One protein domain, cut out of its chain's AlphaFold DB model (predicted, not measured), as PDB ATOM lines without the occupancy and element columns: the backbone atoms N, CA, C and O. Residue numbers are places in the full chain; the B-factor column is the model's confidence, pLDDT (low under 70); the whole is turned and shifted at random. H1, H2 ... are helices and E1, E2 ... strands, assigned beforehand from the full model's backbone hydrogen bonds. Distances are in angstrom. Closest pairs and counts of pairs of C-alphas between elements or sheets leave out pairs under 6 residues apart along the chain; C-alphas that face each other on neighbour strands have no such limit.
ATOM      1  N   GLY A   8      -0.106  53.429   7.535       42.53
ATOM      2  CA  GLY A   8      -0.081  52.588   6.333       42.53
ATOM      3  C   GLY A   8       0.786  51.322   6.426       42.53
ATOM      4  O   GLY A   8       0.439  50.323   5.812       42.53
ATOM      5  N   GLU A   9       1.879  51.318   7.197       39.94
ATOM      6  CA  GLU A   9       2.678  50.100   7.439       39.94
ATOM      7  C   GLU A   9       1.971  49.163   8.422       39.94
ATOM      8  O   GLU A   9       1.929  47.957   8.185       39.94
ATOM      9  N   ALA A  10       1.334  49.725   9.456       41.34
ATOM     10  CA  ALA A  10       0.514  48.967  10.401       41.34
ATOM     11  C   ALA A  10      -0.644  48.246   9.687       41.34
ATOM     12  O   ALA A  10      -0.737  47.025   9.759       41.34
ATOM     13  N   ALA A  11      -1.424  48.964   8.865       50.66
ATOM     14  CA  ALA A  11      -2.566  48.391   8.144       50.66
ATOM     15  C   ALA A  11      -2.205  47.245   7.172       50.66
ATOM     16  O   ALA A  11      -3.067  46.449   6.798       50.66
ATOM     17  N   HIS A  12      -0.949  47.161   6.719       49.41
ATOM     18  CA  HIS A  12      -0.487  46.113   5.802       49.41
ATOM     19  C   HIS A  12       0.197  44.932   6.498       49.41
ATOM     20  O   HIS A  12       0.138  43.824   5.957       49.41
ATOM     21  N   ALA A  13       0.832  45.144   7.654       54.03
ATOM     22  CA  ALA A  13       1.294  44.059   8.520       54.03
ATOM     23  C   ALA A  13       0.099  43.275   9.099       54.03
ATOM     24  O   ALA A  13       0.156  42.049   9.208       54.03
ATOM     25  N   ASP A  14      -1.022  43.967   9.331       67.62
ATOM     26  CA  ASP A  14      -2.260  43.371   9.832       67.62
ATOM     27  C   ASP A  14      -2.850  42.323   8.869       67.62
ATOM     28  O   ASP A  14      -3.262  41.261   9.312       67.62
ATOM     29  N   ASP A  15      -2.861  42.528   7.546       82.31
ATOM     30  CA  ASP A  15      -3.556  41.603   6.622       82.31
ATOM     31  C   ASP A  15      -2.941  40.189   6.578       82.31
ATOM     32  O   ASP A  15      -3.664  39.189   6.518       82.31
ATOM     33  N   ALA A  16      -1.607  40.078   6.625       85.69
ATOM     34  CA  ALA A  16      -0.937  38.776   6.653       85.69
ATOM     35  C   ALA A  16      -1.243  38.032   7.959       85.69
ATOM     36  O   ALA A  16      -1.670  36.873   7.928       85.69
ATOM     37  N   TYR A  17      -1.112  38.732   9.089       87.88
ATOM     38  CA  TYR A  17      -1.433  38.182  10.396       87.88
ATOM     39  C   TYR A  17      -2.921  37.825  10.527       87.88
ATOM     40  O   TYR A  17      -3.238  36.723  10.958       87.88
ATOM     41  N   LEU A  18      -3.850  38.676  10.088       88.25
ATOM     42  CA  LEU A  18      -5.290  38.402  10.157       88.25
ATOM     43  C   LEU A  18      -5.666  37.172   9.323       88.25
ATOM     44  O   LEU A  18      -6.447  36.330   9.767       88.25
ATOM     45  N   LYS A  19      -5.071  36.989   8.135       88.81
ATOM     46  CA  LYS A  19      -5.253  35.763   7.333       88.81
ATOM     47  C   LYS A  19      -4.721  34.523   8.045       88.81
ATOM     48  O   LYS A  19      -5.374  33.476   8.012       88.81
ATOM     49  N   PHE A  20      -3.549  34.633   8.662       90.00
ATOM     50  CA  PHE A  20      -2.954  33.575   9.471       90.00
ATOM     51  C   PHE A  20      -3.851  33.217  10.661       90.00
ATOM     52  O   PHE A  20      -4.264  32.062  10.787       90.00
ATOM     53  N   HIS A  21      -4.251  34.213  11.451       89.38
ATOM     54  CA  HIS A  21      -5.113  34.073  12.616       89.38
ATOM     55  C   HIS A  21      -6.459  33.442  12.244       89.38
ATOM     56  O   HIS A  21      -6.809  32.378  12.754       89.38
ATOM     57  N   LYS A  22      -7.167  33.991  11.247       89.88
ATOM     58  CA  LYS A  22      -8.419  33.416  10.720       89.88
ATOM     59  C   LYS A  22      -8.268  31.969  10.257       89.88
ATOM     60  O   LYS A  22      -9.226  31.194  10.310       89.88
ATOM     61  N   ARG A  23      -7.094  31.572   9.748       89.62
ATOM     62  CA  ARG A  23      -6.847  30.181   9.347       89.62
ATOM     63  C   ARG A  23      -6.695  29.264  10.556       89.62
ATOM     64  O   ARG A  23      -7.219  28.147  10.483       89.62
ATOM     65  N   LEU A  24      -5.999  29.718  11.599       88.69
ATOM     66  CA  LEU A  24      -5.813  28.991  12.855       88.69
ATOM     67  C   LEU A  24      -7.125  28.833  13.626       88.69
ATOM     68  O   LEU A  24      -7.414  27.734  14.083       88.69
ATOM     69  N   GLN A  25      -7.982  29.857  13.645       90.06
ATOM     70  CA  GLN A  25      -9.290  29.806  14.318       90.06
ATOM     71  C   GLN A  25     -10.227  28.704  13.799       90.06
ATOM     72  O   GLN A  25     -11.175  28.313  14.472       90.06
ATOM     73  N   ARG A  26      -9.965  28.135  12.614       91.12
ATOM     74  CA  ARG A  26     -10.724  26.973  12.110       91.12
ATOM     75  C   ARG A  26     -10.448  25.687  12.893       91.12
ATOM     76  O   ARG A  26     -11.227  24.746  12.781       91.12
ATOM     77  N   ALA A  27      -9.316  25.620  13.586       90.62
ATOM     78  CA  ALA A  27      -8.894  24.504  14.423       90.62
ATOM     79  C   ALA A  27      -7.854  25.018  15.442       90.62
ATOM     80  O   ALA A  27      -6.665  24.768  15.253       90.62
ATOM     81  N   PRO A  28      -8.271  25.760  16.485       89.12
ATOM     82  CA  PRO A  28      -7.347  26.408  17.424       89.12
ATOM     83  C   PRO A  28      -6.476  25.401  18.190       89.12
ATOM     84  O   PRO A  28      -5.322  25.693  18.473       89.12
ATOM     85  N   GLU A  29      -6.986  24.189  18.418       89.69
ATOM     86  CA  GLU A  29      -6.271  23.070  19.053       89.69
ATOM     87  C   GLU A  29      -5.314  22.324  18.100       89.69
ATOM     88  O   GLU A  29      -4.679  21.340  18.476       89.69
ATOM     89  N   GLN A  30      -5.227  22.711  16.821       90.25
ATOM     90  CA  GLN A  30      -4.297  22.072  15.888       90.25
ATOM     91  C   GLN A  30      -2.872  22.396  16.326       90.25
ATOM     92  O   GLN A  30      -2.456  23.518  16.107       90.25
ATOM     93  N   CYS A  31      -2.111  21.433  16.849       91.25
ATOM     94  CA  CYS A  31      -0.723  21.626  17.304       91.25
ATOM     95  C   CYS A  31       0.291  21.802  16.159       91.25
ATOM     96  O   CYS A  31       1.280  22.525  16.271       91.25
ATOM     97  N   MET A  32       0.074  21.106  15.042       90.81
ATOM     98  CA  MET A  32       1.030  21.081  13.939       90.81
ATOM     99  C   MET A  32       0.383  20.763  12.593       90.81
ATOM    100  O   MET A  32      -0.725  20.228  12.504       90.81
ATOM    101  N   ARG A  33       1.105  21.099  11.525       89.62
ATOM    102  CA  ARG A  33       0.721  20.889  10.130       89.62
ATOM    103  C   ARG A  33       1.888  20.250   9.391       89.62
ATOM    104  O   ARG A  33       2.898  20.906   9.154       89.62
ATOM    105  N   TYR A  34       1.739  18.989   8.997       87.62
ATOM    106  CA  TYR A  34       2.711  18.329   8.128       87.62
ATOM    107  C   TYR A  34       2.525  18.808   6.683       87.62
ATOM    108  O   TYR A  34       1.431  18.734   6.121       87.62
ATOM    109  N   SER A  35       3.595  19.332   6.091       70.50
ATOM    110  CA  SER A  35       3.617  20.002   4.785       70.50
ATOM    111  C   SER A  35       4.502  19.282   3.753       70.50
ATOM    112  O   SER A  35       4.633  19.758   2.629       70.50
ATOM    113  N   ALA A  36       4.991  18.071   4.063       56.50
ATOM    114  CA  ALA A  36       5.962  17.315   3.260       56.50
ATOM    115  C   ALA A  36       5.720  17.305   1.732       56.50
ATOM    116  O   ALA A  36       6.683  17.220   0.972       56.50
ATOM    117  N   ARG A  37       4.463  17.386   1.251       57.41
ATOM    118  CA  ARG A  37       4.118  17.431  -0.187       57.41
ATOM    119  C   ARG A  37       2.853  18.243  -0.532       57.41
ATOM    120  O   ARG A  37       2.058  17.790  -1.351       57.41
ATOM    121  N   GLY A  38       2.645  19.436   0.044       58.00
ATOM    122  CA  GLY A  38       1.734  20.417  -0.591       58.00
ATOM    123  C   GLY A  38       0.661  21.101   0.258       58.00
ATOM    124  O   GLY A  38      -0.184  21.795  -0.306       58.00
ATOM    125  N   ALA A  39       0.677  20.976   1.589       68.06
ATOM    126  CA  ALA A  39      -0.128  21.877   2.415       68.06
ATOM    127  C   ALA A  39       0.548  23.263   2.444       68.06
ATOM    128  O   ALA A  39       1.701  23.344   2.877       68.06
ATOM    129  N   PRO A  40      -0.115  24.348   1.995       79.38
ATOM    130  CA  PRO A  40       0.492  25.671   2.001       79.38
ATOM    131  C   PRO A  40       0.768  26.110   3.438       79.38
ATOM    132  O   PRO A  40      -0.130  26.082   4.294       79.38
ATOM    133  N   VAL A  41       2.015  26.507   3.680       87.12
ATOM    134  CA  VAL A  41       2.438  27.128   4.935       87.12
ATOM    135  C   VAL A  41       1.691  28.445   5.088       87.12
ATOM    136  O   VAL A  41       1.580  29.222   4.136       87.12
ATOM    137  N   ILE A  42       1.151  28.675   6.276       89.75
ATOM    138  CA  ILE A  42       0.511  29.942   6.625       89.75
ATOM    139  C   ILE A  42       1.503  30.791   7.405       89.75
ATOM    140  O   ILE A  42       2.204  30.268   8.257       89.75
ATOM    141  N   TRP A  43       1.584  32.086   7.132       90.94
ATOM    142  CA  TRP A  43       2.605  32.935   7.737       90.94
ATOM    143  C   TRP A  43       1.970  34.143   8.410       90.94
ATOM    144  O   TRP A  43       1.092  34.749   7.795       90.94
ATOM    145  N   PRO A  44       2.439  34.534   9.609       90.00
ATOM    146  CA  PRO A  44       2.076  35.819  10.202       90.00
ATOM    147  C   PRO A  44       2.766  36.995   9.485       90.00
ATOM    148  O   PRO A  44       2.411  38.147   9.701       90.00
ATOM    149  N   LEU A  45       3.727  36.704   8.599       89.00
ATOM    150  CA  LEU A  45       4.501  37.664   7.821       89.00
ATOM    151  C   LEU A  45       3.994  37.787   6.384       89.00
ATOM    152  O   LEU A  45       3.702  36.792   5.717       89.00
ATOM    153  N   LYS A  46       4.017  39.013   5.857       84.88
ATOM    154  CA  LYS A  46       3.768  39.281   4.432       84.88
ATOM    155  C   LYS A  46       4.859  38.692   3.537       84.88
ATOM    156  O   LYS A  46       4.563  38.164   2.466       84.88
ATOM    157  N   ASN A  47       6.113  38.794   3.977       87.25
ATOM    158  CA  ASN A  47       7.283  38.277   3.279       87.25
ATOM    159  C   ASN A  47       7.886  37.133   4.101       87.25
ATOM    160  O   ASN A  47       8.744  37.384   4.945       87.25
ATOM    161  N   PRO A  48       7.434  35.886   3.902       87.81
ATOM    162  CA  PRO A  48       7.928  34.770   4.690       87.81
ATOM    163  C   PRO A  48       9.408  34.472   4.411       87.81
ATOM    164  O   PRO A  48       9.879  34.686   3.283       87.81
ATOM    165  N   PRO A  49      10.138  33.938   5.409       87.69
ATOM    166  CA  PRO A  49      11.520  33.530   5.232       87.69
ATOM    167  C   PRO A  49      11.621  32.466   4.139       87.69
ATOM    168  O   PRO A  49      10.776  31.576   4.000       87.69
ATOM    169  N   LYS A  50      12.672  32.578   3.324       87.19
ATOM    170  CA  LYS A  50      12.959  31.604   2.271       87.19
ATOM    171  C   LYS A  50      13.947  30.576   2.809       87.19
ATOM    172  O   LYS A  50      15.002  30.973   3.309       87.19
ATOM    173  N   PRO A  51      13.666  29.273   2.663       90.25
ATOM    174  CA  PRO A  51      14.627  28.267   3.064       90.25
ATOM    175  C   PRO A  51      15.896  28.354   2.213       90.25
ATOM    176  O   PRO A  51      15.865  28.770   1.054       90.25
ATOM    177  N   LYS A  52      17.021  27.916   2.771       91.25
ATOM    178  CA  LYS A  52      18.277  27.743   2.044       91.25
ATOM    179  C   LYS A  52      18.215  26.453   1.209       91.25
ATOM    180  O   LYS A  52      17.562  25.487   1.627       91.25
ATOM    181  N   PRO A  53      18.905  26.381   0.057       92.19
ATOM    182  CA  PRO A  53      19.061  25.134  -0.694       92.19
ATOM    183  C   PRO A  53      19.794  24.067   0.122       92.19
ATOM    184  O   PRO A  53      20.669  24.393   0.929       92.19
ATOM    185  N   CYS A  54      19.440  22.796  -0.071       90.12
ATOM    186  CA  CYS A  54      20.137  21.660   0.527       90.12
ATOM    187  C   CYS A  54      21.629  21.724   0.189       90.12
ATOM    188  O   CYS A  54      21.993  21.795  -0.978       90.12
ATOM    189  N   GLU A  55      22.495  21.630   1.193       87.88
ATOM    190  CA  GLU A  55      23.949  21.747   1.007       87.88
ATOM    191  C   GLU A  55      24.550  20.578   0.204       87.88
ATOM    192  O   GLU A  55      25.687  20.654  -0.246       87.88
ATOM    193  N   ARG A  56      23.777  19.500  -0.004       86.94
ATOM    194  CA  ARG A  56      24.207  18.284  -0.709       86.94
ATOM    195  C   ARG A  56      23.726  18.237  -2.152       86.94
ATOM    196  O   ARG A  56      24.530  18.176  -3.073       86.94
ATOM    197  N   CYS A  57      22.407  18.237  -2.351       92.00
ATOM    198  CA  CYS A  57      21.812  18.118  -3.685       92.00
ATOM    199  C   CYS A  57      21.455  19.470  -4.313       92.00
ATOM    200  O   CYS A  57      20.978  19.511  -5.445       92.00
ATOM    201  N   ASN A  58      21.643  20.572  -3.580       92.06
ATOM    202  CA  ASN A  58      21.342  21.937  -4.006       92.06
ATOM    203  C   ASN A  58      19.864  22.204  -4.360       92.06
ATOM    204  O   ASN A  58      19.526  23.277  -4.858       92.06
ATOM    205  N   LYS A  59      18.952  21.262  -4.087       91.88
ATOM    206  CA  LYS A  59      17.508  21.488  -4.230       91.88
ATOM    207  C   LYS A  59      17.001  22.397  -3.115       91.88
ATOM    208  O   LYS A  59      17.458  22.308  -1.977       91.88
ATOM    209  N   MET A  60      16.024  23.245  -3.427       91.12
ATOM    210  CA  MET A  60      15.348  24.059  -2.416       91.12
ATOM    211  C   MET A  60      14.673  23.159  -1.382       91.12
ATOM    212  O   MET A  60      13.942  22.239  -1.754       91.12
ATOM    213  N   ARG A  61      14.918  23.428  -0.095       90.12
ATOM    214  CA  ARG A  61      14.204  22.737   0.982       90.12
ATOM    215  C   ARG A  61      12.719  23.078   0.938       90.12
ATOM    216  O   ARG A  61      12.330  24.169   0.514       90.12
ATOM    217  N   VAL A  62      11.903  22.142   1.397       89.81
ATOM    218  CA  VAL A  62      10.451  22.287   1.523       89.81
ATOM    219  C   VAL A  62      10.085  22.350   2.996       89.81
ATOM    220  O   VAL A  62      10.802  21.800   3.825       89.81
ATOM    221  N   CYS A  63       8.999  23.041   3.342       91.06
ATOM    222  CA  CYS A  63       8.490  22.974   4.707       91.06
ATOM    223  C   CYS A  63       7.933  21.568   4.933       91.06
ATOM    224  O   CYS A  63       7.041  21.129   4.211       91.06
ATOM    225  N   GLU A  64       8.476  20.847   5.903       91.19
ATOM    226  CA  GLU A  64       8.001  19.515   6.268       91.19
ATOM    227  C   GLU A  64       6.985  19.586   7.399       91.19
ATOM    228  O   GLU A  64       5.993  18.853   7.393       91.19
ATOM    229  N   LEU A  65       7.202  20.508   8.334       91.75
ATOM    230  CA  LEU A  65       6.414  20.637   9.545       91.75
ATOM    231  C   LEU A  65       6.280  22.107   9.932       91.75
ATOM    232  O   LEU A  65       7.270  22.823  10.037       91.75
ATOM    233  N   GLN A  66       5.052  22.540  10.189       93.06
ATOM    234  CA  GLN A  66       4.756  23.835  10.781       93.06
ATOM    235  C   GLN A  66       4.103  23.628  12.149       93.06
ATOM    236  O   GLN A  66       3.050  22.992  12.230       93.06
ATOM    237  N   LEU A  67       4.694  24.190  13.199       93.38
ATOM    238  CA  LEU A  67       4.099  24.266  14.530       93.38
ATOM    239  C   LEU A  67       3.195  25.492  14.610       93.38
ATOM    240  O   LEU A  67       3.548  26.586  14.153       93.38
ATOM    241  N   THR A  68       2.016  25.302  15.177       90.94
ATOM    242  CA  THR A  68       1.069  26.385  15.438       90.94
ATOM    243  C   THR A  68       1.299  26.954  16.841       90.94
ATOM    244  O   THR A  68       1.951  26.304  17.664       90.94
ATOM    245  N   PRO A  69       0.699  28.112  17.160       89.44
ATOM    246  CA  PRO A  69       0.717  28.651  18.512       89.44
ATOM    247  C   PRO A  69       0.324  27.670  19.616       89.44
ATOM    248  O   PRO A  69       0.926  27.696  20.682       89.44
ATOM    249  N   ALA A  70      -0.635  26.771  19.363       88.56
ATOM    250  CA  ALA A  70      -1.094  25.811  20.363       88.56
ATOM    251  C   ALA A  70       0.052  24.951  20.914       88.56
ATOM    252  O   ALA A  70       0.172  24.821  22.124       88.56
ATOM    253  N   LEU A  71       0.932  24.439  20.045       92.50
ATOM    254  CA  LEU A  71       2.080  23.640  20.482       92.50
ATOM    255  C   LEU A  71       3.251  24.494  20.972       92.50
ATOM    256  O   LEU A  71       4.044  24.031  21.782       92.50
ATOM    257  N   ILE A  72       3.391  25.722  20.468       91.25
ATOM    258  CA  ILE A  72       4.480  26.619  20.879       91.25
ATOM    259  C   ILE A  72       4.418  26.884  22.387       91.25
ATOM    260  O   ILE A  72       5.459  26.845  23.034       91.25
ATOM    261  N   ARG A  73       3.213  27.043  22.954       87.69
ATOM    262  CA  ARG A  73       3.019  27.160  24.411       87.69
ATOM    263  C   ARG A  73       3.604  25.965  25.161       87.69
ATOM    264  O   ARG A  73       4.446  26.138  26.034       87.69
ATOM    265  N   ASP A  74       3.220  24.755  24.756       89.12
ATOM    266  CA  ASP A  74       3.688  23.521  25.394       89.12
ATOM    267  C   ASP A  74       5.214  23.358  25.284       89.12
ATOM    268  O   ASP A  74       5.861  22.834  26.192       89.12
ATOM    269  N   VAL A  75       5.807  23.799  24.168       90.62
ATOM    270  CA  VAL A  75       7.261  23.767  23.955       90.62
ATOM    271  C   VAL A  75       7.981  24.722  24.907       90.62
ATOM    272  O   VAL A  75       9.003  24.336  25.477       90.62
ATOM    273  N   GLU A  76       7.468  25.937  25.096       89.38
ATOM    274  CA  GLU A  76       8.047  26.921  26.020       89.38
ATOM    275  C   GLU A  76       7.925  26.461  27.480       89.38
ATOM    276  O   GLU A  76       8.914  26.486  28.220       89.38
ATOM    277  N   ASP A  77       6.772  25.910  27.869       87.00
ATOM    278  CA  ASP A  77       6.568  25.324  29.199       87.00
ATOM    279  C   ASP A  77       7.528  24.148  29.449       87.00
ATOM    280  O   ASP A  77       8.216  24.084  30.476       87.00
ATOM    281  N   ALA A  78       7.646  23.228  28.483       89.75
ATOM    282  CA  ALA A  78       8.579  22.108  28.565       89.75
ATOM    283  C   ALA A  78      10.039  22.582  28.668       89.75
ATOM    284  O   ALA A  78      10.837  21.990  29.405       89.75
ATOM    285  N   LEU A  79      10.395  23.664  27.969       89.81
ATOM    286  CA  LEU A  79      11.722  24.270  28.034       89.81
ATOM    287  C   LEU A  79      11.998  24.896  29.407       89.81
ATOM    288  O   LEU A  79      13.104  24.729  29.931       89.81
ATOM    289  N   GLY A  80      11.014  25.575  30.005       88.38
ATOM    290  CA  GLY A  80      11.087  26.096  31.373       88.38
ATOM    291  C   GLY A  80      11.337  24.978  32.382       88.38
ATOM    292  O   GLY A  80      12.327  25.006  33.124       88.38
ATOM    293  N   MET A  81      10.532  23.913  32.312       87.69
ATOM    294  CA  MET A  81      10.684  22.731  33.163       87.69
ATOM    295  C   MET A  81      12.057  22.069  33.007       87.69
ATOM    296  O   MET A  81      12.675  21.699  34.010       87.69
ATOM    297  N   TYR A  82      12.546  21.927  31.769       89.62
ATOM    298  CA  TYR A  82      13.868  21.370  31.474       89.62
ATOM    299  C   TYR A  82      14.999  22.220  32.069       89.62
ATOM    300  O   TYR A  82      15.964  21.680  32.608       89.62
ATOM    301  N   LYS A  83      14.863  23.550  32.037       91.19
ATOM    302  CA  LYS A  83      15.806  24.499  32.655       91.19
ATOM    303  C   LYS A  83      15.691  24.572  34.184       91.19
ATOM    304  O   LYS A  83      16.456  25.299  34.812       91.19
ATOM    305  N   GLY A  84      14.776  23.813  34.787       89.25
ATOM    306  CA  GLY A  84      14.563  23.767  36.233       89.25
ATOM    307  C   GLY A  84      13.569  24.803  36.759       89.25
ATOM    308  O   GLY A  84      13.342  24.840  37.967       89.25
ATOM    309  N   ASP A  85      12.939  25.593  35.889       86.69
ATOM    310  CA  ASP A  85      11.839  26.474  36.269       86.69
ATOM    311  C   ASP A  85      10.513  25.714  36.181       86.69
ATOM    312  O   ASP A  85       9.892  25.576  35.130       86.69
ATOM    313  N   ARG A  86      10.107  25.144  37.315       78.00
ATOM    314  CA  ARG A  86       8.892  24.322  37.433       78.00
ATOM    315  C   ARG A  86       7.670  25.129  37.864       78.00
ATOM    316  O   ARG A  86       6.613  24.548  38.098       78.00
ATOM    317  N   THR A  87       7.852  26.429  38.069       83.94
ATOM    318  CA  THR A  87       6.847  27.338  38.628       83.94
ATOM    319  C   THR A  87       6.519  28.487  37.692       83.94
ATOM    320  O   THR A  87       5.646  29.284  38.028       83.94
ATOM    321  N   HIS A  88       7.210  28.584  36.553       82.81
ATOM    322  CA  HIS A  88       6.899  29.555  35.523       82.81
ATOM    323  C   HIS A  88       5.431  29.438  35.124       82.81
ATOM    324  O   HIS A  88       4.947  28.369  34.757       82.81
ATOM    325  N   LEU A  89       4.733  30.558  35.239       83.19
ATOM    326  CA  LEU A  89       3.408  30.751  34.686       83.19
ATOM    327  C   LEU A  89       3.566  31.848  33.647       83.19
ATOM    328  O   LEU A  89       3.946  32.965  34.009       83.19
ATOM    329  N   ALA A  90       3.293  31.511  32.389       84.75
ATOM    330  CA  ALA A  90       3.355  32.466  31.299       84.75
ATOM    331  C   ALA A  90       2.474  33.682  31.617       84.75
ATOM    332  O   ALA A  90       1.299  33.555  31.980       84.75
ATOM    333  N   SER A  91       3.053  34.872  31.498       88.31
ATOM    334  CA  SER A  91       2.312  36.126  31.559       88.31
ATOM    335  C   SER A  91       1.359  36.252  30.367       88.31
ATOM    336  O   SER A  91       1.541  35.618  29.328       88.31
ATOM    337  N   GLU A  92       0.348  37.118  30.481       84.81
ATOM    338  CA  GLU A  92      -0.543  37.413  29.348       84.81
ATOM    339  C   GLU A  92       0.231  37.906  28.117       84.81
ATOM    340  O   GLU A  92      -0.137  37.587  26.989       84.81
ATOM    341  N   ASP A  93       1.322  38.648  28.322       83.62
ATOM    342  CA  ASP A  93       2.149  39.157  27.229       83.62
ATOM    343  C   ASP A  93       2.941  38.045  26.527       83.62
ATOM    344  O   ASP A  93       3.051  38.070  25.302       83.62
ATOM    345  N   GLU A  94       3.434  37.047  27.266       86.31
ATOM    346  CA  GLU A  94       4.087  35.864  26.684       86.31
ATOM    347  C   GLU A  94       3.091  35.021  25.886       86.31
ATOM    348  O   GLU A  94       3.349  34.688  24.730       86.31
ATOM    349  N   LEU A  95       1.908  34.762  26.453       84.69
ATOM    350  CA  LEU A  95       0.845  34.017  25.775       84.69
ATOM    351  C   LEU A  95       0.428  34.685  24.457       84.69
ATOM    352  O   LEU A  95       0.264  34.001  23.445       84.69
ATOM    353  N   LEU A  96       0.290  36.014  24.461       83.38
ATOM    354  CA  LEU A  96      -0.046  36.790  23.269       83.38
ATOM    355  C   LEU A  96       1.076  36.775  22.228       83.38
ATOM    356  O   LEU A  96       0.793  36.579  21.047       83.38
ATOM    357  N   ALA A  97       2.334  36.943  22.647       84.06
ATOM    358  CA  ALA A  97       3.474  36.871  21.737       84.06
ATOM    359  C   ALA A  97       3.534  35.506  21.031       84.06
ATOM    360  O   ALA A  97       3.737  35.424  19.818       84.06
ATOM    361  N   TRP A  98       3.264  34.422  21.764       88.44
ATOM    362  CA  TRP A  98       3.234  33.073  21.205       88.44
ATOM    363  C   TRP A  98       2.106  32.854  20.188       88.44
ATOM    364  O   TRP A  98       2.304  32.135  19.206       88.44
ATOM    365  N   ASP A  99       0.958  33.515  20.361       87.25
ATOM    366  CA  ASP A  99      -0.154  33.486  19.400       87.25
ATOM    367  C   ASP A  99       0.153  34.203  18.077       87.25
ATOM    368  O   ASP A  99      -0.536  33.981  17.072       87.25
ATOM    369  N   TRP A 100       1.204  35.024  18.036       88.06
ATOM    370  CA  TRP A 100       1.597  35.792  16.852       88.06
ATOM    371  C   TRP A 100       2.739  35.184  16.056       88.06
ATOM    372  O   TRP A 100       3.145  35.758  15.040       88.06
ATOM    373  N   GLN A 101       3.212  34.009  16.469       89.75
ATOM    374  CA  GLN A 101       4.313  33.320  15.819       89.75
ATOM    375  C   GLN A 101       3.963  31.928  15.292       89.75
ATOM    376  O   GLN A 101       2.959  31.298  15.625       89.75
ATOM    377  N   THR A 102       4.831  31.436  14.418       91.44
ATOM    378  CA  THR A 102       4.848  30.055  13.952       91.44
ATOM    379  C   THR A 102       6.287  29.585  13.788       91.44
ATOM    380  O   THR A 102       7.170  30.367  13.434       91.44
ATOM    381  N   VAL A 103       6.517  28.290  14.011       93.56
ATOM    382  CA  VAL A 103       7.814  27.646  13.772       93.56
ATOM    383  C   VAL A 103       7.683  26.722  12.571       93.56
ATOM    384  O   VAL A 103       6.795  25.873  12.537       93.56
ATOM    385  N   CYS A 104       8.556  26.868  11.581       93.00
ATOM    386  CA  CYS A 104       8.592  26.020  10.395       93.00
ATOM    387  C   CYS A 104       9.912  25.257  10.317       93.00
ATOM    388  O   CYS A 104      10.990  25.843  10.406       93.00
ATOM    389  N   VAL A 105       9.817  23.950  10.096       92.50
ATOM    390  CA  VAL A 105      10.945  23.051   9.862       92.50
ATOM    391  C   VAL A 105      11.028  22.766   8.371       92.50
ATOM    392  O   VAL A 105      10.078  22.268   7.760       92.50
ATOM    393  N   PHE A 106      12.173  23.088   7.785       91.88
ATOM    394  CA  PHE A 106      12.466  22.923   6.374       91.88
ATOM    395  C   PHE A 106      13.493  21.831   6.155       91.88
ATOM    396  O   PHE A 106      14.590  21.882   6.719       91.88
ATOM    397  N   THR A 107      13.164  20.915   5.248       91.06
ATOM    398  CA  THR A 107      13.950  19.711   4.996       91.06
ATOM    399  C   THR A 107      14.222  19.498   3.515       91.06
ATOM    400  O   THR A 107      13.615  20.115   2.628       91.06
ATOM    401  N   CYS A 108      15.221  18.668   3.218       90.12
ATOM    402  CA  CYS A 108      15.542  18.319   1.841       90.12
ATOM    403  C   CYS A 108      14.422  17.452   1.234       90.12
ATOM    404  O   CYS A 108      14.109  16.407   1.801       90.12
ATOM    405  N   PRO A 109      13.880  17.787   0.046       89.38
ATOM    406  CA  PRO A 109      12.821  16.989  -0.583       89.38
ATOM    407  C   PRO A 109      13.264  15.575  -1.003       89.38
ATOM    408  O   PRO A 109      12.416  14.709  -1.215       89.38
ATOM    409  N   ASP A 110      14.575  15.348  -1.130       89.88
ATOM    410  CA  ASP A 110      15.162  14.033  -1.415       89.88
ATOM    411  C   ASP A 110      15.669  13.327  -0.147       89.88
ATOM    412  O   ASP A 110      16.345  12.305  -0.251       89.88
ATOM    413  N   SER A 111      15.417  13.895   1.038       87.00
ATOM    414  CA  SER A 111      15.884  13.363   2.325       87.00
ATOM    415  C   SER A 111      17.391  13.071   2.342       87.00
ATOM    416  O   SER A 111      17.836  12.036   2.834       87.00
ATOM    417  N   CYS A 112      18.202  13.964   1.759       86.69
ATOM    418  CA  CYS A 112      19.651  13.780   1.741       86.69
ATOM    419  C   CYS A 112      20.225  13.777   3.168       86.69
ATOM    420  O   CYS A 112      20.187  14.803   3.844       86.69
ATOM    421  N   TRP A 113      20.841  12.669   3.568       78.31
ATOM    422  CA  TRP A 113      21.628  12.510   4.794       78.31
ATOM    423  C   TRP A 113      23.117  12.311   4.424       78.31
ATOM    424  O   TRP A 113      23.412  11.866   3.311       78.31
ATOM    425  N   SER A 114      24.077  12.723   5.269       64.44
ATOM    426  CA  SER A 114      25.448  12.169   5.174       64.44
ATOM    427  C   SER A 114      25.449  10.796   5.814       64.44
ATOM    428  O   SER A 114      24.593  10.557   6.644       64.44
ATOM    429  N   GLY A 115      26.395   9.950   5.405       54.75
ATOM    430  CA  GLY A 115      26.827   8.741   6.110       54.75
ATOM    431  C   GLY A 115      28.238   8.900   6.705       54.75
ATOM    432  O   GLY A 115      28.972   7.919   6.764       54.75
ATOM    433  N   ALA A 116      28.703  10.137   6.925       51.81
ATOM    434  CA  ALA A 116      30.137  10.458   7.039       51.81
ATOM    435  C   ALA A 116      30.569  10.895   8.444       51.81
ATOM    436  O   ALA A 116      31.752  10.788   8.753       51.81
ATOM    437  N   ASP A 117      29.616  11.308   9.283       51.50
ATOM    438  CA  ASP A 117      29.851  11.690  10.678       51.50
ATOM    439  C   ASP A 117      29.075  10.759  11.622       51.50
ATOM    440  O   ASP A 117      28.491  11.198  12.614       51.50
ATOM    441  N   ALA A 118      29.023   9.463  11.295       55.28
ATOM    442  CA  ALA A 118      28.514   8.468  12.224       55.28
ATOM    443  C   ALA A 118      29.374   8.526  13.494       55.28
ATOM    444  O   ALA A 118      30.588   8.303  13.444       55.28
ATOM    445  N   GLY A 119      28.748   8.855  14.625       57.06
ATOM    446  CA  GLY A 119      29.369   8.648  15.925       57.06
ATOM    447  C   GLY A 119      29.762   7.179  16.094       57.06
ATOM    448  O   GLY A 119      29.330   6.306  15.338       57.06
ATOM    449  N   ASP A 120      30.567   6.880  17.111       64.12
ATOM    450  CA  ASP A 120      30.989   5.505  17.437       64.12
ATOM    451  C   ASP A 120      29.784   4.563  17.718       64.12
ATOM    452  O   ASP A 120      29.913   3.341  17.721       64.12
ATOM    453  N   ASP A 121      28.588   5.135  17.912       74.38
ATOM    454  CA  ASP A 121      27.291   4.475  18.093       74.38
ATOM    455  C   ASP A 121      26.502   4.226  16.787       74.38
ATOM    456  O   ASP A 121      25.443   3.595  16.818       74.38
ATOM    457  N   GLY A 122      27.002   4.691  15.637       71.88
ATOM    458  CA  GLY A 122      26.355   4.538  14.333       71.88
ATOM    459  C   GLY A 122      25.120   5.423  14.123       71.88
ATOM    460  O   GLY A 122      24.389   5.207  13.154       71.88
ATOM    461  N   ILE A 123      24.865   6.396  15.009       71.75
ATOM    462  CA  ILE A 123      23.746   7.337  14.882       71.75
ATOM    463  C   ILE A 123      24.243   8.614  14.206       71.75
ATOM    464  O   ILE A 123      25.202   9.244  14.650       71.75
ATOM    465  N   GLU A 124      23.561   9.022  13.134       68.69
ATOM    466  CA  GLU A 124      23.864  10.257  12.415       68.69
ATOM    467  C   GLU A 124      22.689  11.231  12.485       68.69
ATOM    468  O   GLU A 124      21.538  10.882  12.214       68.69
ATOM    469  N   TYR A 125      22.992  12.472  12.858       69.50
ATOM    470  CA  TYR A 125      22.011  13.541  12.982       69.50
ATOM    471  C   TYR A 125      22.156  14.517  11.820       69.50
ATOM    472  O   TYR A 125      23.233  15.059  11.570       69.50
ATOM    473  N   VAL A 126      21.049  14.803  11.139       72.12
ATOM    474  CA  VAL A 126      20.990  15.853  10.119       72.12
ATOM    475  C   VAL A 126      20.365  17.098  10.732       72.12
ATOM    476  O   VAL A 126      19.305  17.041  11.354       72.12
ATOM    477  N   ARG A 127      21.028  18.246  10.564       70.88
ATOM    478  CA  ARG A 127      20.467  19.533  10.975       70.88
ATOM    479  C   ARG A 127      19.478  20.018   9.921       70.88
ATOM    480  O   ARG A 127      19.880  20.457   8.842       70.88
ATOM    481  N   GLU A 128      18.200  19.988  10.269       83.31
ATOM    482  CA  GLU A 128      17.162  20.657   9.492       83.31
ATOM    483  C   GLU A 128      17.200  22.174   9.705       83.31
ATOM    484  O   GLU A 128      17.713  22.675  10.713       83.31
ATOM    485  N   GLN A 129      16.679  22.925   8.734       90.38
ATOM    486  CA  GLN A 129      16.575  24.376   8.862       90.38
ATOM    487  C   GLN A 129      15.290  24.725   9.610       90.38
ATOM    488  O   GLN A 129      14.208  24.308   9.209       90.38
ATOM    489  N   ILE A 130      15.406  25.519  10.671       93.06
ATOM    490  CA  ILE A 130      14.273  25.969  11.482       93.06
ATOM    491  C   ILE A 130      14.123  27.475  11.290       93.06
ATOM    492  O   ILE A 130      15.091  28.213  11.462       93.06
ATOM    493  N   GLU A 131      12.915  27.914  10.951       93.19
ATOM    494  CA  GLU A 131      12.549  29.326  10.863       93.19
ATOM    495  C   GLU A 131      11.449  29.629  11.877       93.19
ATOM    496  O   GLU A 131      10.409  28.968  11.889       93.19
ATOM    497  N   VAL A 132      11.673  30.648  12.702       91.88
ATOM    498  CA  VAL A 132      10.648  31.232  13.569       91.88
ATOM    499  C   VAL A 132      10.187  32.521  12.906       91.88
ATOM    500  O   VAL A 132      11.009  33.365  12.553       91.88
ATOM    501  N   ALA A 133       8.884  32.654  12.696       90.25
ATOM    502  CA  ALA A 133       8.289  33.851  12.125       90.25
ATOM    503  C   ALA A 133       7.239  34.394  13.081       90.25
ATOM    504  O   ALA A 133       6.309  33.675  13.431       90.25
ATOM    505  N   GLU A 134       7.372  35.666  13.432       88.75
ATOM    506  CA  GLU A 134       6.438  36.433  14.253       88.75
ATOM    507  C   GLU A 134       5.889  37.596  13.424       88.75
ATOM    508  O   GLU A 134       6.524  38.023  12.460       88.75
ATOM    509  N   SER A 135       4.700  38.093  13.756       85.44
ATOM    510  CA  SER A 135       4.179  39.319  13.151       85.44
ATOM    511  C   SER A 135       5.135  40.507  13.345       85.44
ATOM    512  O   SER A 135       5.692  40.706  14.418       85.44
ATOM    513  N   GLU A 136       5.284  41.345  12.316       82.94
ATOM    514  CA  GLU A 136       6.042  42.608  12.398       82.94
ATOM    515  C   GLU A 136       5.229  43.750  13.039       82.94
ATOM    516  O   GLU A 136       5.770  44.820  13.330       82.94
ATOM    517  N   ALA A 137       3.920  43.561  13.230       82.44
ATOM    518  CA  ALA A 137       3.050  44.565  13.829       82.44
ATOM    519  C   ALA A 137       3.247  44.644  15.350       82.44
ATOM    520  O   ALA A 137       3.567  43.664  16.016       82.44
ATOM    521  N   SER A 138       3.005  45.822  15.928       83.00
ATOM    522  CA  SER A 138       3.040  45.965  17.384       83.00
ATOM    523  C   SER A 138       1.856  45.254  18.044       83.00
ATOM    524  O   SER A 138       0.769  45.173  17.472       83.00
ATOM    525  N   ARG A 139       2.032  44.840  19.305       82.38
ATOM    526  CA  ARG A 139       0.962  44.310  20.172       82.38
ATOM    527  C   ARG A 139      -0.329  45.122  20.094       82.38
ATOM    528  O   ARG A 139      -1.394  44.570  19.845       82.38
ATOM    529  N   ASP A 140      -0.235  46.438  20.266       83.94
ATOM    530  CA  ASP A 140      -1.410  47.315  20.246       83.94
ATOM    531  C   ASP A 140      -2.097  47.347  18.876       83.94
ATOM    532  O   ASP A 140      -3.316  47.505  18.812       83.94
ATOM    533  N   ALA A 141      -1.335  47.226  17.783       81.94
ATOM    534  CA  ALA A 141      -1.897  47.139  16.440       81.94
ATOM    535  C   ALA A 141      -2.632  45.806  16.248       81.94
ATOM    536  O   ALA A 141      -3.789  45.811  15.839       81.94
ATOM    537  N   LEU A 142      -2.021  44.694  16.664       82.19
ATOM    538  CA  LEU A 142      -2.604  43.355  16.567       82.19
ATOM    539  C   LEU A 142      -3.877  43.210  17.405       82.19
ATOM    540  O   LEU A 142      -4.886  42.715  16.909       82.19
ATOM    541  N   LEU A 143      -3.873  43.704  18.645       84.31
ATOM    542  CA  LEU A 143      -5.060  43.704  19.503       84.31
ATOM    543  C   LEU A 143      -6.198  44.540  18.905       84.31
ATOM    544  O   LEU A 143      -7.352  44.115  18.932       84.31
ATOM    545  N   LYS A 144      -5.888  45.709  18.329       82.38
ATOM    546  CA  LYS A 144      -6.887  46.527  17.623       82.38
ATOM    547  C   LYS A 144      -7.427  45.814  16.390       82.38
ATOM    548  O   LYS A 144      -8.634  45.822  16.190       82.38
ATOM    549  N   ALA A 145      -6.556  45.194  15.596       78.88
ATOM    550  CA  ALA A 145      -6.943  44.475  14.390       78.88
ATOM    551  C   ALA A 145      -7.885  43.303  14.710       78.88
ATOM    552  O   ALA A 145      -8.904  43.150  14.044       78.88
ATOM    553  N   LEU A 146      -7.602  42.543  15.775       80.38
ATOM    554  CA  LEU A 146      -8.464  41.453  16.252       80.38
ATOM    555  C   LEU A 146      -9.807  41.948  16.808       80.38
ATOM    556  O   LEU A 146     -10.818  41.279  16.634       80.38
ATOM    557  N   ALA A 147      -9.845  43.117  17.452       79.75
ATOM    558  CA  ALA A 147     -11.083  43.710  17.968       79.75
ATOM    559  C   ALA A 147     -12.001  44.293  16.873       79.75
ATOM    560  O   ALA A 147     -13.135  44.672  17.165       79.75
ATOM    561  N   MET A 148     -11.498  44.424  15.642       70.00
ATOM    562  CA  MET A 148     -12.227  44.957  14.486       70.00
ATOM    563  C   MET A 148     -12.771  43.866  13.543       70.00
ATOM    564  O   MET A 148     -13.468  44.217  12.588       70.00
TER     565      MET A 148
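AT A GLANCE: This is residues 8 to 148 of the 149 residues of the protein "Hypothetical protein" of Ostreococcus mediterraneus (UniProt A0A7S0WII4). A strongly twisted sheet of four strands makes the middle; H2 and H3 form a V on one side of it, and the long link of residues 35 to 61 passes along its other side. H1 and H4 pack together at one end, while the link of residues 108 to 128 reaches far out at the opposite end. The printed part has 141 residues, in chain order H1 E1 E2 H2 H3 E3 E4 H4, and the sheet runs E1 E2 E3 E4, antiparallel throughout. The class is mixed, helices and strands, with 70 residues, under half, in named elements. The whole is only just loose, close to compact, with a radius of gyration of the C-alphas of 17.7 A and spans of 55 by 38 by 25 A.

HOW THE PARTS SIT: Begin at H1, residues 8 to 24, which has a kink of 27 degrees near residue 16; it is only just on the sheet, with 5 pairs of C-alphas within 10 A, and only grazes it with residues 17 to 21. Next come E1, residues 32 to 34, and E2, residues 62 to 67, a hairpin with N 33 and O 66 2.8 A apart. H2, residues 69 to 82, only grazes the sheet with residues 69 to 75. With residues 69 to 73 alone it touches H3, residues 92 to 99, at a steep tilt of 59 degrees, opposite ways; the closest C-alphas, of Pro 69 and Asp 99, are 5.0 A apart. E3, residues 101 to 107, is the antiparallel neighbour of E2, with N 64 and O 105 2.8 A apart. It forms a hairpin with E4, residues 129 to 134, where N 104 and O 131 are 2.8 A apart. H4, residues 139 to 147, touches H1 at a steep tilt of 60 degrees, the same way; the closest C-alphas, of Asp 14 and Ala 145, are 6.6 A apart. H4 is apart from H2. In H3 and H4 every O i to N i+4 pair is within hydrogen-bond range; in H1 9 of 13 are, in H2 9 of 10.

IN THESE COORDINATES: Find C-alpha 8 at (-0.081, 52.588, 6.333); from there H1 runs 25.1 A. H2 covers 19.8 A, and E3 runs 19.9 A from C-alpha 101 at (4.313, 33.320, 15.819). H4 ends at C-alpha 147, (-11.083, 43.710, 17.968).

THE WHOLE: Look for the farthest C-alphas at Asp 120 and Met 148, 58.6 A apart. The printed part has no cut. The links E1 to E2 and E3 to E4 are long. In this model, pLDDT is under 70 at residues 8 to 14, 36 to 39, 114 to 120 and 124 to 125.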